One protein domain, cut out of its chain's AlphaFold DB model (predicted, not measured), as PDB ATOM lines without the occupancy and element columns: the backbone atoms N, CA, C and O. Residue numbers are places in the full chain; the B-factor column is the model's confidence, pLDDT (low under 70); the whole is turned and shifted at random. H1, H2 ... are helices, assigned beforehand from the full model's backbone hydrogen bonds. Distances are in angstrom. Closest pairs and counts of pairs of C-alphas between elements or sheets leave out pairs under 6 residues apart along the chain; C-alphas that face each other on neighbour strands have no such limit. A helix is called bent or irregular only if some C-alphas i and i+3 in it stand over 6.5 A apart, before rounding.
ATOM      1  N   GLU A  11     146.959 174.802 169.894       83.38
ATOM      2  CA  GLU A  11     147.336 173.958 168.747       83.38
ATOM      3  C   GLU A  11     146.846 172.517 168.933       83.38
ATOM      4  O   GLU A  11     146.242 171.936 168.034       83.38
ATOM      5  N   PHE A  12     147.026 171.954 170.129       86.12
ATOM      6  CA  PHE A  12     146.550 170.616 170.466       86.12
ATOM      7  C   PHE A  12     145.035 170.477 170.264       86.12
ATOM      8  O   PHE A  12     144.595 169.523 169.623       86.12
ATOM      9  N   TRP A  13     144.231 171.432 170.747       90.12
ATOM     10  CA  TRP A  13     142.777 171.414 170.554       90.12
ATOM     11  C   TRP A  13     142.377 171.552 169.081       90.12
ATOM     12  O   TRP A  13     141.449 170.869 168.646       90.12
ATOM     13  N   ILE A  14     143.087 172.375 168.302       90.88
ATOM     14  CA  ILE A  14     142.854 172.516 166.855       90.88
ATOM     15  C   ILE A  14     143.095 171.180 166.147       90.88
ATOM     16  O   ILE A  14     142.218 170.700 165.426       90.88
ATOM     17  N   TRP A  15     144.243 170.541 166.388       91.25
ATOM     18  CA  TRP A  15     144.569 169.239 165.797       91.25
ATOM     19  C   TRP A  15     143.615 168.132 166.256       91.25
ATOM     20  O   TRP A  15     143.233 167.282 165.450       91.25
ATOM     21  N   PHE A  16     143.180 168.162 167.518       93.56
ATOM     22  CA  PHE A  16     142.210 167.215 168.059       93.56
ATOM     23  C   PHE A  16     140.850 167.327 167.359       93.56
ATOM     24  O   PHE A  16     140.310 166.324 166.892       93.56
ATOM     25  N   VAL A  17     140.316 168.547 167.223       95.69
ATOM     26  CA  VAL A  17     139.048 168.785 166.516       95.69
ATOM     27  C   VAL A  17     139.174 168.410 165.042       95.69
ATOM     28  O   VAL A  17     138.304 167.717 164.518       95.69
ATOM     29  N   LEU A  18     140.268 168.800 164.380       95.94
ATOM     30  CA  LEU A  18     140.502 168.474 162.973       95.94
ATOM     31  C   LEU A  18     140.547 166.957 162.744       95.94
ATOM     32  O   LEU A  18     139.890 166.445 161.837       95.94
ATOM     33  N   SER A  19     141.270 166.225 163.596       95.62
ATOM     34  CA  SER A  19     141.330 164.763 163.547       95.62
ATOM     35  C   SER A  19     139.958 164.129 163.796       95.62
ATOM     36  O   SER A  19     139.565 163.227 163.055       95.62
ATOM     37  N   GLY A  20     139.194 164.641 164.765       97.44
ATOM     38  CA  GLY A  20     137.831 164.187 165.041       97.44
ATOM     39  C   GLY A  20     136.891 164.372 163.848       97.44
ATOM     40  O   GLY A  20     136.163 163.449 163.489       97.44
ATOM     41  N   VAL A  21     136.947 165.525 163.175       97.50
ATOM     42  CA  VAL A  21     136.141 165.795 161.972       97.50
ATOM     43  C   VAL A  21     136.512 164.842 160.834       97.50
ATOM     44  O   VAL A  21     135.624 164.248 160.225       97.50
ATOM     45  N   ILE A  22     137.807 164.641 160.572       97.25
ATOM     46  CA  ILE A  22     138.271 163.706 159.535       97.25
ATOM     47  C   ILE A  22     137.802 162.280 159.846       97.25
ATOM     48  O   ILE A  22     137.293 161.591 158.961       97.25
ATOM     49  N   PHE A  23     137.917 161.846 161.103       97.56
ATOM     50  CA  PHE A  23     137.439 160.535 161.533       97.56
ATOM     51  C   PHE A  23     135.931 160.375 161.304       97.56
ATOM     52  O   PHE A  23     135.508 159.366 160.742       97.56
ATOM     53  N   LEU A  24     135.121 161.376 161.669       97.31
ATOM     54  CA  LEU A  24     133.673 161.347 161.446       97.31
ATOM     55  C   LEU A  24     133.320 161.268 159.957       97.31
ATOM     56  O   LEU A  24     132.427 160.508 159.586       97.31
ATOM     57  N   ILE A  25     134.034 161.996 159.094       96.75
ATOM     58  CA  ILE A  25     133.832 161.932 157.639       96.75
ATOM     59  C   ILE A  25     134.127 160.520 157.118       96.75
ATOM     60  O   ILE A  25     133.310 159.955 156.391       96.75
ATOM     61  N   ILE A  26     135.258 159.925 157.514       96.44
ATOM     62  CA  ILE A  26     135.631 158.560 157.110       96.44
ATOM     63  C   ILE A  26     134.605 157.545 157.624       96.44
ATOM     64  O   ILE A  26     134.181 156.661 156.879       96.44
ATOM     65  N   TRP A  27     134.174 157.688 158.875       96.25
ATOM     66  CA  TRP A  27     133.180 156.818 159.495       96.25
ATOM     67  C   TRP A  27     131.848 156.845 158.740       96.25
ATOM     68  O   TRP A  27     131.317 155.794 158.373       96.25
ATOM     69  N   VAL A  28     131.327 158.039 158.449       95.75
ATOM     70  CA  VAL A  28     130.076 158.202 157.698       95.75
ATOM     71  C   VAL A  28     130.223 157.668 156.274       95.75
ATOM     72  O   VAL A  28     129.345 156.943 155.806       95.75
ATOM     73  N   ALA A  29     131.340 157.952 155.598       94.19
ATOM     74  CA  ALA A  29     131.611 157.419 154.264       94.19
ATOM     75  C   ALA A  29     131.630 155.880 154.253       94.19
ATOM     76  O   ALA A  29     131.067 155.250 153.354       94.19
ATOM     77  N   PHE A  30     132.221 155.262 155.279       92.12
ATOM     78  CA  PHE A  30     132.253 153.811 155.423       92.12
ATOM     79  C   PHE A  30     130.857 153.216 155.667       92.12
ATOM     80  O   PHE A  30     130.487 152.240 155.010       92.12
ATOM     81  N   MET A  31     130.063 153.827 156.551       93.00
ATOM     82  CA  MET A  31     128.687 153.403 156.841       93.00
ATOM     83  C   MET A  31     127.777 153.502 155.611       93.00
ATOM     84  O   MET A  31     127.040 152.566 155.294       93.00
ATOM     85  N   MET A  32     127.877 154.607 154.869       91.38
ATOM     86  CA  MET A  32     127.123 154.823 153.632       91.38
ATOM     87  C   MET A  32     127.388 153.702 152.619       91.38
ATOM     88  O   MET A  32     126.442 153.147 152.057       91.38
ATOM     89  N   ARG A  33     128.653 153.295 152.441       89.88
ATOM     90  CA  ARG A  33     129.029 152.212 151.514       89.88
ATOM     91  C   ARG A  33     128.244 150.923 151.775       89.88
ATOM     92  O   ARG A  33     127.743 150.316 150.829       89.88
ATOM     93  N   GLN A  34     128.142 150.502 153.036       86.81
ATOM     94  CA  GLN A  34     127.443 149.266 153.400       86.81
ATOM     95  C   GLN A  34     125.936 149.375 153.149       86.81
ATOM     96  O   GLN A  34     125.336 148.458 152.586       86.81
ATOM     97  N   HIS A  35     125.330 150.513 153.492       87.94
ATOM     98  CA  HIS A  35     123.896 150.725 153.305       87.94
ATOM     99  C   HIS A  35     123.478 150.671 151.824       87.94
ATOM    100  O   HIS A  35     122.511 149.988 151.469       87.94
ATOM    101  N   TYR A  36     124.239 151.325 150.939       90.12
ATOM    102  CA  TYR A  36     123.979 151.268 149.498       90.12
ATOM    103  C   TYR A  36     124.199 149.867 148.923       90.12
ATOM    104  O   TYR A  36     123.386 149.410 148.120       90.12
ATOM    105  N   ALA A  37     125.250 149.162 149.359       89.06
ATOM    106  CA  ALA A  37     125.528 147.802 148.902       89.06
ATOM    107  C   ALA A  37     124.384 146.834 149.250       89.06
ATOM    108  O   ALA A  37     123.940 146.083 148.383       89.06
ATOM    109  N   LEU A  38     123.857 146.890 150.478       90.06
ATOM    110  CA  LEU A  38     122.730 146.052 150.907       90.06
ATOM    111  C   LEU A  38     121.440 146.383 150.148       90.06
ATOM    112  O   LEU A  38     120.705 145.480 149.746       90.06
ATOM    113  N   THR A  39     121.179 147.669 149.915       91.00
ATOM    114  CA  THR A  39     119.998 148.120 149.166       91.00
ATOM    115  C   THR A  39     120.048 147.648 147.715       91.00
ATOM    116  O   THR A  39     119.055 147.147 147.187       91.00
ATOM    117  N   LEU A  40     121.214 147.763 147.075       92.38
ATOM    118  CA  LEU A  40     121.425 147.280 145.716       92.38
ATOM    119  C   LEU A  40     121.289 145.755 145.638       92.38
ATOM    120  O   LEU A  40     120.600 145.257 144.753       92.38
ATOM    121  N   GLN A  41     121.879 145.018 146.584       91.94
ATOM    122  CA  GLN A  41     121.741 143.561 146.644       91.94
ATOM    123  C   GLN A  41     120.277 143.129 146.765       91.94
ATOM    124  O   GLN A  41     119.862 142.216 146.061       91.94
ATOM    125  N   ASN A  42     119.478 143.795 147.603       93.19
ATOM    126  CA  ASN A  42     118.051 143.489 147.732       93.19
ATOM    127  C   ASN A  42     117.311 143.641 146.390       93.19
ATOM    128  O   ASN A  42     116.530 142.763 146.035       93.19
ATOM    129  N   ARG A  43     117.598 144.698 145.618       93.50
ATOM    130  CA  ARG A  43     117.017 144.885 144.276       93.50
ATOM    131  C   ARG A  43     117.454 143.789 143.303       93.50
ATOM    132  O   ARG A  43     116.613 143.194 142.645       93.50
ATOM    133  N   ILE A  44     118.747 143.461 143.295       94.31
ATOM    134  CA  ILE A  44     119.295 142.387 142.452       94.31
ATOM    135  C   ILE A  44     118.637 141.039 142.773       94.31
ATOM    136  O   ILE A  44     118.324 140.292 141.855       94.31
ATOM    137  N   ILE A  45     118.393 140.724 144.051       93.50
ATOM    138  CA  ILE A  45     117.735 139.468 144.446       93.50
ATOM    139  C   ILE A  45     116.304 139.403 143.900       93.50
ATOM    140  O   ILE A  45     115.886 138.349 143.425       93.50
ATOM    141  N   VAL A  46     115.551 140.508 143.967       94.38
ATOM    142  CA  VAL A  46     114.196 140.573 143.392       94.38
ATOM    143  C   VAL A  46     114.249 140.285 141.893       94.38
ATOM    144  O   VAL A  46     113.519 139.417 141.415       94.38
ATOM    145  N   ASP A  47     115.151 140.949 141.173       94.25
ATOM    146  CA  ASP A  47     115.302 140.772 139.728       94.25
ATOM    147  C   ASP A  47     115.764 139.351 139.366       94.25
ATOM    148  O   ASP A  47     115.233 138.754 138.432       94.25
ATOM    149  N   GLU A  48     116.689 138.765 140.131       94.06
ATOM    150  CA  GLU A  48     117.152 137.384 139.948       94.06
ATOM    151  C   GLU A  48     116.000 136.386 140.094       94.06
ATOM    152  O   GLU A  48     115.850 135.486 139.267       94.06
ATOM    153  N   VAL A  49     115.159 136.546 141.119       94.06
ATOM    154  CA  VAL A  49     114.011 135.660 141.361       94.06
ATOM    155  C   VAL A  49     112.961 135.807 140.261       94.06
ATOM    156  O   VAL A  49     112.483 134.794 139.742       94.06
ATOM    157  N   LYS A  50     112.638 137.042 139.854       93.44
ATOM    158  CA  LYS A  50     111.720 137.306 138.734       93.44
ATOM    159  C   LYS A  50     112.238 136.704 137.433       93.44
ATOM    160  O   LYS A  50     111.495 136.030 136.721       93.44
ATOM    161  N   PHE A  51     113.522 136.892 137.152       94.31
ATOM    162  CA  PHE A  51     114.168 136.345 135.969       94.31
ATOM    163  C   PHE A  51     114.197 134.816 135.987       94.31
ATOM    164  O   PHE A  51     113.887 134.187 134.981       94.31
ATOM    165  N   ARG A  52     114.500 134.199 137.132       93.69
ATOM    166  CA  ARG A  52     114.481 132.740 137.296       93.69
ATOM    167  C   ARG A  52     113.092 132.160 137.047       93.69
ATOM    168  O   ARG A  52     112.966 131.164 136.343       93.69
ATOM    169  N   TYR A  53     112.045 132.795 137.566       93.94
ATOM    170  CA  TYR A  53     110.672 132.387 137.268       93.94
ATOM    171  C   TYR A  53     110.342 132.517 135.777       93.94
ATOM    172  O   TYR A  53     109.756 131.600 135.199       93.94
ATOM    173  N   PHE A  54     110.770 133.609 135.138       94.12
ATOM    174  CA  PHE A  54     110.605 133.797 133.700       94.12
ATOM    175  C   PHE A  54     111.333 132.719 132.888       94.12
ATOM    176  O   PHE A  54     110.757 132.175 131.954       94.12
ATOM    177  N   GLN A  55     112.555 132.338 133.267       93.88
ATOM    178  CA  GLN A  55     113.281 131.249 132.604       93.88
ATOM    179  C   GLN A  55     112.561 129.902 132.706       93.88
ATOM    180  O   GLN A  55     112.586 129.121 131.758       93.88
ATOM    181  N   LEU A  56     111.936 129.618 133.851       91.38
ATOM    182  CA  LEU A  56     111.272 128.338 134.100       91.38
ATOM    183  C   LEU A  56     109.874 128.252 133.470       91.38
ATOM    184  O   LEU A  56     109.460 127.169 133.066       91.38
ATOM    185  N   THR A  57     109.137 129.363 133.398       91.44
ATOM    186  CA  THR A  57     107.722 129.376 132.972       91.44
ATOM    187  C   THR A  57     107.467 130.079 131.641       91.44
ATOM    188  O   THR A  57     106.404 129.898 131.047       91.44
ATOM    189  N   GLY A  58     108.403 130.912 131.182       91.31
ATOM    190  CA  GLY A  58     108.232 131.812 130.043       91.31
ATOM    191  C   GLY A  58     107.313 133.012 130.307       91.31
ATOM    192  O   GLY A  58     106.997 133.735 129.366       91.31
ATOM    193  N   LYS A  59     106.860 133.227 131.550       89.88
ATOM    194  CA  LYS A  59     105.933 134.306 131.932       89.88
ATOM    195  C   LYS A  59     106.543 135.222 132.982       89.88
ATOM    196  O   LYS A  59     107.377 134.794 133.779       89.88
ATOM    197  N   SER A  60     106.124 136.484 132.999       88.44
ATOM    198  CA  SER A  60     106.550 137.411 134.048       88.44
ATOM    199  C   SER A  60     105.863 137.079 135.377       88.44
ATOM    200  O   SER A  60     104.668 136.788 135.399       88.44
ATOM    201  N   ILE A  61     106.595 137.172 136.497       86.44
ATOM    202  CA  ILE A  61     105.984 137.130 137.840       86.44
ATOM    203  C   ILE A  61     104.949 138.244 137.996       86.44
ATOM    204  O   ILE A  61     103.920 138.032 138.626       86.44
ATOM    205  N   ASP A  62     105.214 139.409 137.405       84.50
ATOM    206  CA  ASP A  62     104.386 140.604 137.580       84.50
ATOM    207  C   ASP A  62     103.036 140.508 136.843       84.50
ATOM    208  O   ASP A  62     102.129 141.288 137.115       84.50
ATOM    209  N   GLU A  63     102.875 139.544 135.928       85.00
ATOM    210  CA  GLU A  63     101.588 139.243 135.278       85.00
ATOM    211  C   GLU A  63     100.667 138.387 136.159       85.00
ATOM    212  O   GLU A  63      99.501 138.163 135.820       85.00
ATOM    213  N   MET A  64     101.171 137.876 137.285       82.06
ATOM    214  CA  MET A  64     100.356 137.105 138.212       82.06
ATOM    215  C   MET A  64      99.401 138.006 138.994       82.06
ATOM    216  O   MET A  64      99.720 139.124 139.379       82.06
ATOM    217  N   SER A  65      98.221 137.465 139.302       79.12
ATOM    218  CA  SER A  65      97.232 138.127 140.168       79.12
ATOM    219  C   SER A  65      97.732 138.294 141.617       79.12
ATOM    220  O   SER A  65      97.242 139.134 142.368       79.12
ATOM    221  N   TYR A  66      98.719 137.487 142.025       85.75
ATOM    222  CA  TYR A  66      99.285 137.515 143.368       85.75
ATOM    223  C   TYR A  66     100.421 138.537 143.480       85.75
ATOM    224  O   TYR A  66     101.410 138.458 142.753       85.75
ATOM    225  N   ASN A  67     100.309 139.454 144.442       87.62
ATOM    226  CA  ASN A  67     101.342 140.444 144.717       87.62
ATOM    227  C   ASN A  67     102.315 139.928 145.785       87.62
ATOM    228  O   ASN A  67     101.988 139.901 146.974       87.62
ATOM    229  N   PHE A  68     103.511 139.526 145.360       90.81
ATOM    230  CA  PHE A  68     104.562 139.089 146.274       90.81
ATOM    231  C   PHE A  68     105.173 140.276 147.020       90.81
ATOM    232  O   PHE A  68     105.545 141.287 146.431       90.81
ATOM    233  N   SER A  69     105.353 140.114 148.325       92.25
ATOM    234  CA  SER A  69     106.182 141.015 149.124       92.25
ATOM    235  C   SER A  69     107.672 140.717 148.933       92.25
ATOM    236  O   SER A  69     108.065 139.572 148.688       92.25
ATOM    237  N   ASP A  70     108.524 141.725 149.131       92.56
ATOM    238  CA  ASP A  70     109.983 141.574 149.024       92.56
ATOM    239  C   ASP A  70     110.522 140.430 149.895       92.56
ATOM    240  O   ASP A  70     111.411 139.688 149.485       92.56
ATOM    241  N   SER A  71     109.957 140.224 151.089       93.06
ATOM    242  CA  SER A  71     110.378 139.151 151.995       93.06
ATOM    243  C   SER A  71     110.054 137.753 151.455       93.06
ATOM    244  O   SER A  71     110.857 136.834 151.640       93.06
ATOM    245  N   GLN A  72     108.921 137.583 150.766       94.25
ATOM    246  CA  GLN A  72     108.562 136.334 150.088       94.25
ATOM    247  C   GLN A  72     109.489 136.083 148.895       94.25
ATOM    248  O   GLN A  72     110.015 134.979 148.751       94.25
ATOM    249  N   LEU A  73     109.785 137.118 148.101       94.19
ATOM    250  CA  LEU A  73     110.763 137.027 147.013       94.19
ATOM    251  C   LEU A  73     112.156 136.656 147.547       94.19
ATOM    252  O   LEU A  73     112.824 135.778 147.004       94.19
ATOM    253  N   PHE A  74     112.574 137.223 148.681       94.31
ATOM    254  CA  PHE A  74     113.825 136.839 149.337       94.31
ATOM    255  C   PHE A  74     113.811 135.404 149.866       94.31
ATOM    256  O   PHE A  74     114.870 134.782 149.927       94.31
ATOM    257  N   ALA A  75     112.659 134.856 150.260       94.75
ATOM    258  CA  ALA A  75     112.560 133.455 150.663       94.75
ATOM    259  C   ALA A  75     112.756 132.510 149.466       94.75
ATOM    260  O   ALA A  75     113.469 131.513 149.590       94.75
ATOM    261  N   LEU A  76     112.205 132.857 148.296       94.19
ATOM    262  CA  LEU A  76     112.310 132.060 147.066       94.19
ATOM    263  C   LEU A  76     113.756 131.837 146.599       94.19
ATOM    264  O   LEU A  76     114.054 130.806 145.994       94.19
ATOM    265  N   ARG A  77     114.681 132.752 146.913       92.88
ATOM    266  CA  ARG A  77     116.103 132.605 146.546       92.88
ATOM    267  C   ARG A  77     116.748 131.338 147.126       92.88
ATOM    268  O   ARG A  77     117.683 130.805 146.535       92.88
ATOM    269  N   PHE A  78     116.250 130.861 148.270       94.19
ATOM    270  CA  PHE A  78     116.787 129.691 148.968       94.19
ATOM    271  C   PHE A  78     116.217 128.366 148.447       94.19
ATOM    272  O   PHE A  78     116.716 127.307 148.824       94.19
ATOM    273  N   ALA A  79     115.193 128.403 147.590       94.19
ATOM    274  CA  ALA A  79     114.604 127.209 146.997       94.19
ATOM    275  C   ALA A  79     115.439 126.709 145.807       94.19
ATOM    276  O   ALA A  79     115.904 127.498 144.972       94.19
ATOM    277  N   ASN A  80     115.613 125.391 145.696       91.44
ATOM    278  CA  ASN A  80     116.230 124.765 144.523       91.44
ATOM    279  C   ASN A  80     115.279 124.794 143.303       91.44
ATOM    280  O   ASN A  80     114.070 124.923 143.467       91.44
ATOM    281  N   ASP A  81     115.800 124.670 142.077       87.38
ATOM    282  CA  ASP A  81     115.025 124.794 140.828       87.38
ATOM    283  C   ASP A  81     113.852 123.806 140.772       87.38
ATOM    284  O   ASP A  81     112.753 124.173 140.364       87.38
ATOM    285  N   GLY A  82     114.052 122.580 141.267       87.81
ATOM    286  CA  GLY A  82     113.019 121.539 141.276       87.81
ATOM    287  C   GLY A  82     111.849 121.781 142.239       87.81
ATOM    288  O   GLY A  82     110.801 121.165 142.076       87.81
ATOM    289  N   GLU A  83     111.998 122.658 143.237       92.81
ATOM    290  CA  GLU A  83     110.924 123.002 144.186       92.81
ATOM    291  C   GLU A  83     110.491 124.473 144.103       92.81
ATOM    292  O   GLU A  83     109.518 124.855 144.746       92.81
ATOM    293  N   PHE A  84     111.168 125.286 143.288       93.81
ATOM    294  CA  PHE A  84     110.914 126.719 143.156       93.81
ATOM    295  C   PHE A  84     109.484 127.016 142.691       93.81
ATOM    296  O   PHE A  84     108.764 127.733 143.378       93.81
ATOM    297  N   LEU A  85     109.051 126.427 141.568       93.25
ATOM    298  CA  LEU A  85     107.697 126.646 141.037       93.25
ATOM    299  C   LEU A  85     106.625 126.142 142.002       93.25
ATOM    300  O   LEU A  85     105.654 126.839 142.265       93.25
ATOM    301  N   LYS A  86     106.858 124.977 142.612       93.75
ATOM    302  CA  LYS A  86     105.947 124.427 143.614       93.75
ATOM    303  C   LYS A  86     105.800 125.356 144.821       93.75
ATOM    304  O   LYS A  86     104.696 125.556 145.304       93.75
ATOM    305  N   LEU A  87     106.896 125.945 145.297       94.12
ATOM    306  CA  LEU A  87     106.861 126.882 146.418       94.12
ATOM    307  C   LEU A  87     106.131 128.185 146.055       94.12
ATOM    308  O   LEU A  87     105.461 128.755 146.915       94.12
ATOM    309  N   VAL A  88     106.244 128.647 144.806       93.38
ATOM    310  CA  VAL A  88     105.461 129.781 144.285       93.38
ATOM    311  C   VAL A  88     103.970 129.445 144.307       93.38
ATOM    312  O   VAL A  88     103.203 130.196 144.908       93.38
ATOM    313  N   ASP A  89     103.574 128.298 143.753       92.94
ATOM    314  CA  ASP A  89     102.174 127.854 143.724       92.94
ATOM    315  C   ASP A  89     101.598 127.691 145.140       92.94
ATOM    316  O   ASP A  89     100.550 128.257 145.451       92.94
ATOM    317  N   ASP A  90     102.326 127.014 146.035       92.75
ATOM    318  CA  ASP A  90     101.945 126.844 147.443       92.75
ATOM    319  C   ASP A  90     101.768 128.209 148.143       92.75
ATOM    320  O   ASP A  90     100.865 128.391 148.962       92.75
ATOM    321  N   THR A  91     102.615 129.191 147.815       93.25
ATOM    322  CA  THR A  91     102.529 130.548 148.381       93.25
ATOM    323  C   THR A  91     101.282 131.278 147.908       93.25
ATOM    324  O   THR A  91     100.650 131.958 148.712       93.25
ATOM    325  N   ILE A  92     100.906 131.114 146.640       91.75
ATOM    326  CA  ILE A  92      99.701 131.722 146.068       91.75
ATOM    327  C   ILE A  92      98.446 131.061 146.647       91.75
ATOM    328  O   ILE A  92      97.522 131.758 147.061       91.75
ATOM    329  N   SER A  93      98.411 129.725 146.702       91.75
ATOM    330  CA  SER A  93      97.249 128.969 147.180       91.75
ATOM    331  C   SER A  93      96.994 129.142 148.676       91.75
ATOM    332  O   SER A  93      95.840 129.239 149.087       91.75
ATOM    333  N   GLU A  94      98.045 129.190 149.493       91.81
ATOM    334  CA  GLU A  94      97.916 129.219 150.955       91.81
ATOM    335  C   GLU A  94      98.263 130.576 151.584       91.81
ATOM    336  O   GLU A  94      98.221 130.721 152.805       91.81
ATOM    337  N   ASN A  95      98.604 131.575 150.765       89.00
ATOM    338  CA  ASN A  95      99.010 132.913 151.192       89.00
ATOM    339  C   ASN A  95     100.124 132.893 152.260       89.00
ATOM    340  O   ASN A  95     100.008 133.459 153.351       89.00
ATOM    341  N   LEU A  96     101.207 132.176 151.957       92.25
ATOM    342  CA  LEU A  96     102.287 131.923 152.912       92.25
ATOM    343  C   LEU A  96     103.139 133.162 153.160       92.25
ATOM    344  O   LEU A  96     103.621 133.796 152.228       92.25
ATOM    345  N   ASN A  97     103.459 133.435 154.423       93.44
ATOM    346  CA  ASN A  97     104.496 134.411 154.754       93.44
ATOM    347  C   ASN A  97     105.911 133.821 154.539       93.44
ATOM    348  O   ASN A  97     106.107 132.604 154.588       93.44
ATOM    349  N   ALA A  98     106.916 134.681 154.376       92.94
ATOM    350  CA  ALA A  98     108.309 134.332 154.097       92.94
ATOM    351  C   ALA A  98     108.904 133.282 155.055       92.94
ATOM    352  O   ALA A  98     109.639 132.390 154.627       92.94
ATOM    353  N   ASP A  99     108.573 133.338 156.347       94.31
ATOM    354  CA  ASP A  99     109.054 132.354 157.325       94.31
ATOM    355  C   ASP A  99     108.432 130.970 157.126       94.31
ATOM    356  O   ASP A  99     109.109 129.952 157.290       94.31
ATOM    357  N   HIS A 100     107.160 130.911 156.729       94.19
ATOM    358  CA  HIS A 100     106.506 129.650 156.385       94.19
ATOM    359  C   HIS A 100     107.065 129.081 155.083       94.19
ATOM    360  O   HIS A 100     107.296 127.875 155.014       94.19
ATOM    361  N   MET A 101     107.371 129.932 154.099       94.50
ATOM    362  CA  MET A 101     108.042 129.508 152.867       94.50
ATOM    363  C   MET A 101     109.399 128.870 153.170       94.50
ATOM    364  O   MET A 101     109.649 127.744 152.751       94.50
ATOM    365  N   LYS A 102     110.249 129.530 153.971       92.88
ATOM    366  CA  LYS A 102     111.571 128.998 154.352       92.88
ATOM    367  C   LYS A 102     111.486 127.635 155.040       92.88
ATOM    368  O   LYS A 102     112.333 126.787 154.795       92.88
ATOM    369  N   LYS A 103     110.457 127.409 155.863       93.38
ATOM    370  CA  LYS A 103     110.220 126.116 156.530       93.38
ATOM    371  C   LYS A 103     109.783 125.000 155.571       93.38
ATOM    372  O   LYS A 103     109.924 123.834 155.922       93.38
ATOM    373  N   ARG A 104     109.236 125.334 154.396       92.38
ATOM    374  CA  ARG A 104     108.808 124.354 153.380       92.38
ATOM    375  C   ARG A 104     109.918 123.924 152.429       92.38
ATOM    376  O   ARG A 104     109.778 122.884 151.792       92.38
ATOM    377  N   ILE A 105     111.000 124.695 152.346       93.31
ATOM    378  CA  ILE A 105     112.160 124.393 151.502       93.31
ATOM    379  C   ILE A 105     112.825 123.114 152.016       93.31
ATOM    380  O   ILE A 105     113.301 123.073 153.151       93.31
TER     381      ILE A 105
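Overview. This is residues 11 to 105 of the 115 residues of an uncharacterized protein of Elizabethkingia anophelis 502 (UniProt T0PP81). One very long helix, H1, is a shaft with a small compact head of three short helices, H2, H3 and H4, on one side of its last part. Residues 11 to 41 of H1 stick out alone and make the length; in the head, H2 packs on H1, H4 lies side by side with H2 farther from the shaft, and H3 is set at an angle to both. The printed part has 95 residues with four named helices, in the order H1, H2, H3, H4, and no named strand; its class is all helix. The whole is extended, with a radius of gyration of the C-alphas of 21.5 A and spans of 70 by 26 by 23 A.

Arrangement. H1, residues 11 to 57, touches H2, residues 70 to 76, with its residues 45 to 49 alone; the closest C-alphas are those of Val 46 and Leu 73, 6.1 A apart. The two run the same way at a steep tilt of 58 degrees. H2 is the hub, touching three helices. It touches H4, residues 98 to 104, at a shallow tilt of 12 degrees, the same way, with the closest C-alphas, those of Gln 72 and Ala 98, 4.5 A apart. H3, residues 81 to 94, only just touches H2, with 3 pairs of C-alphas within 8 A and with its residues 84 to 88 alone; the closest C-alphas are those of Leu 76 and Phe 84, 6.8 A apart. H3 and H2 run opposite ways at a steep tilt of 47 degrees. H3 also only just touches H4, with 3 pairs and with its residues 87 to 91 alone; the closest C-alphas, those of Leu 87 and Met 101, are 7.1 A apart. H3 and H4 run opposite ways at a steep tilt of 58 degrees. H1 and H3 are close but not clearly touching, about perpendicular at 89 degrees, with the C-alphas of Tyr 53 and Leu 85 the closest at 7.5 A. H1 and H4 are apart. Each O i to N i+4 pair is within hydrogen-bond range in H2 and H4, against 42 of 43 in H1 and 8 of 10 in H3.

Along the chain. H1 begins at C-alpha 11 (147.336, 173.958, 168.747) and ends at C-alpha 57 (107.722, 129.376, 132.972), 69.5 A away. H3 measures 20.4 A and is irregular: C-alphas 82 and 85 are 7.4 A apart. H2 and H4 each measure 10.0 A, and H4 ends at C-alpha 104 (108.808, 124.354, 153.380).

Size, cuts and confidence. The two C-alphas farthest apart, those of Glu 11 and Ser 93, are 70.7 A apart. Residues 11 to 41 stand free; without them the body of 64 residues spans 26 by 23 by 22 A. The link from H1 to H2, residues 58 to 69, is long; those from H2 to H3 and from H3 to H4 are tight. The printed part has no cut. The mean pLDDT of the printed part is 92.2, and no printed residue is under 70.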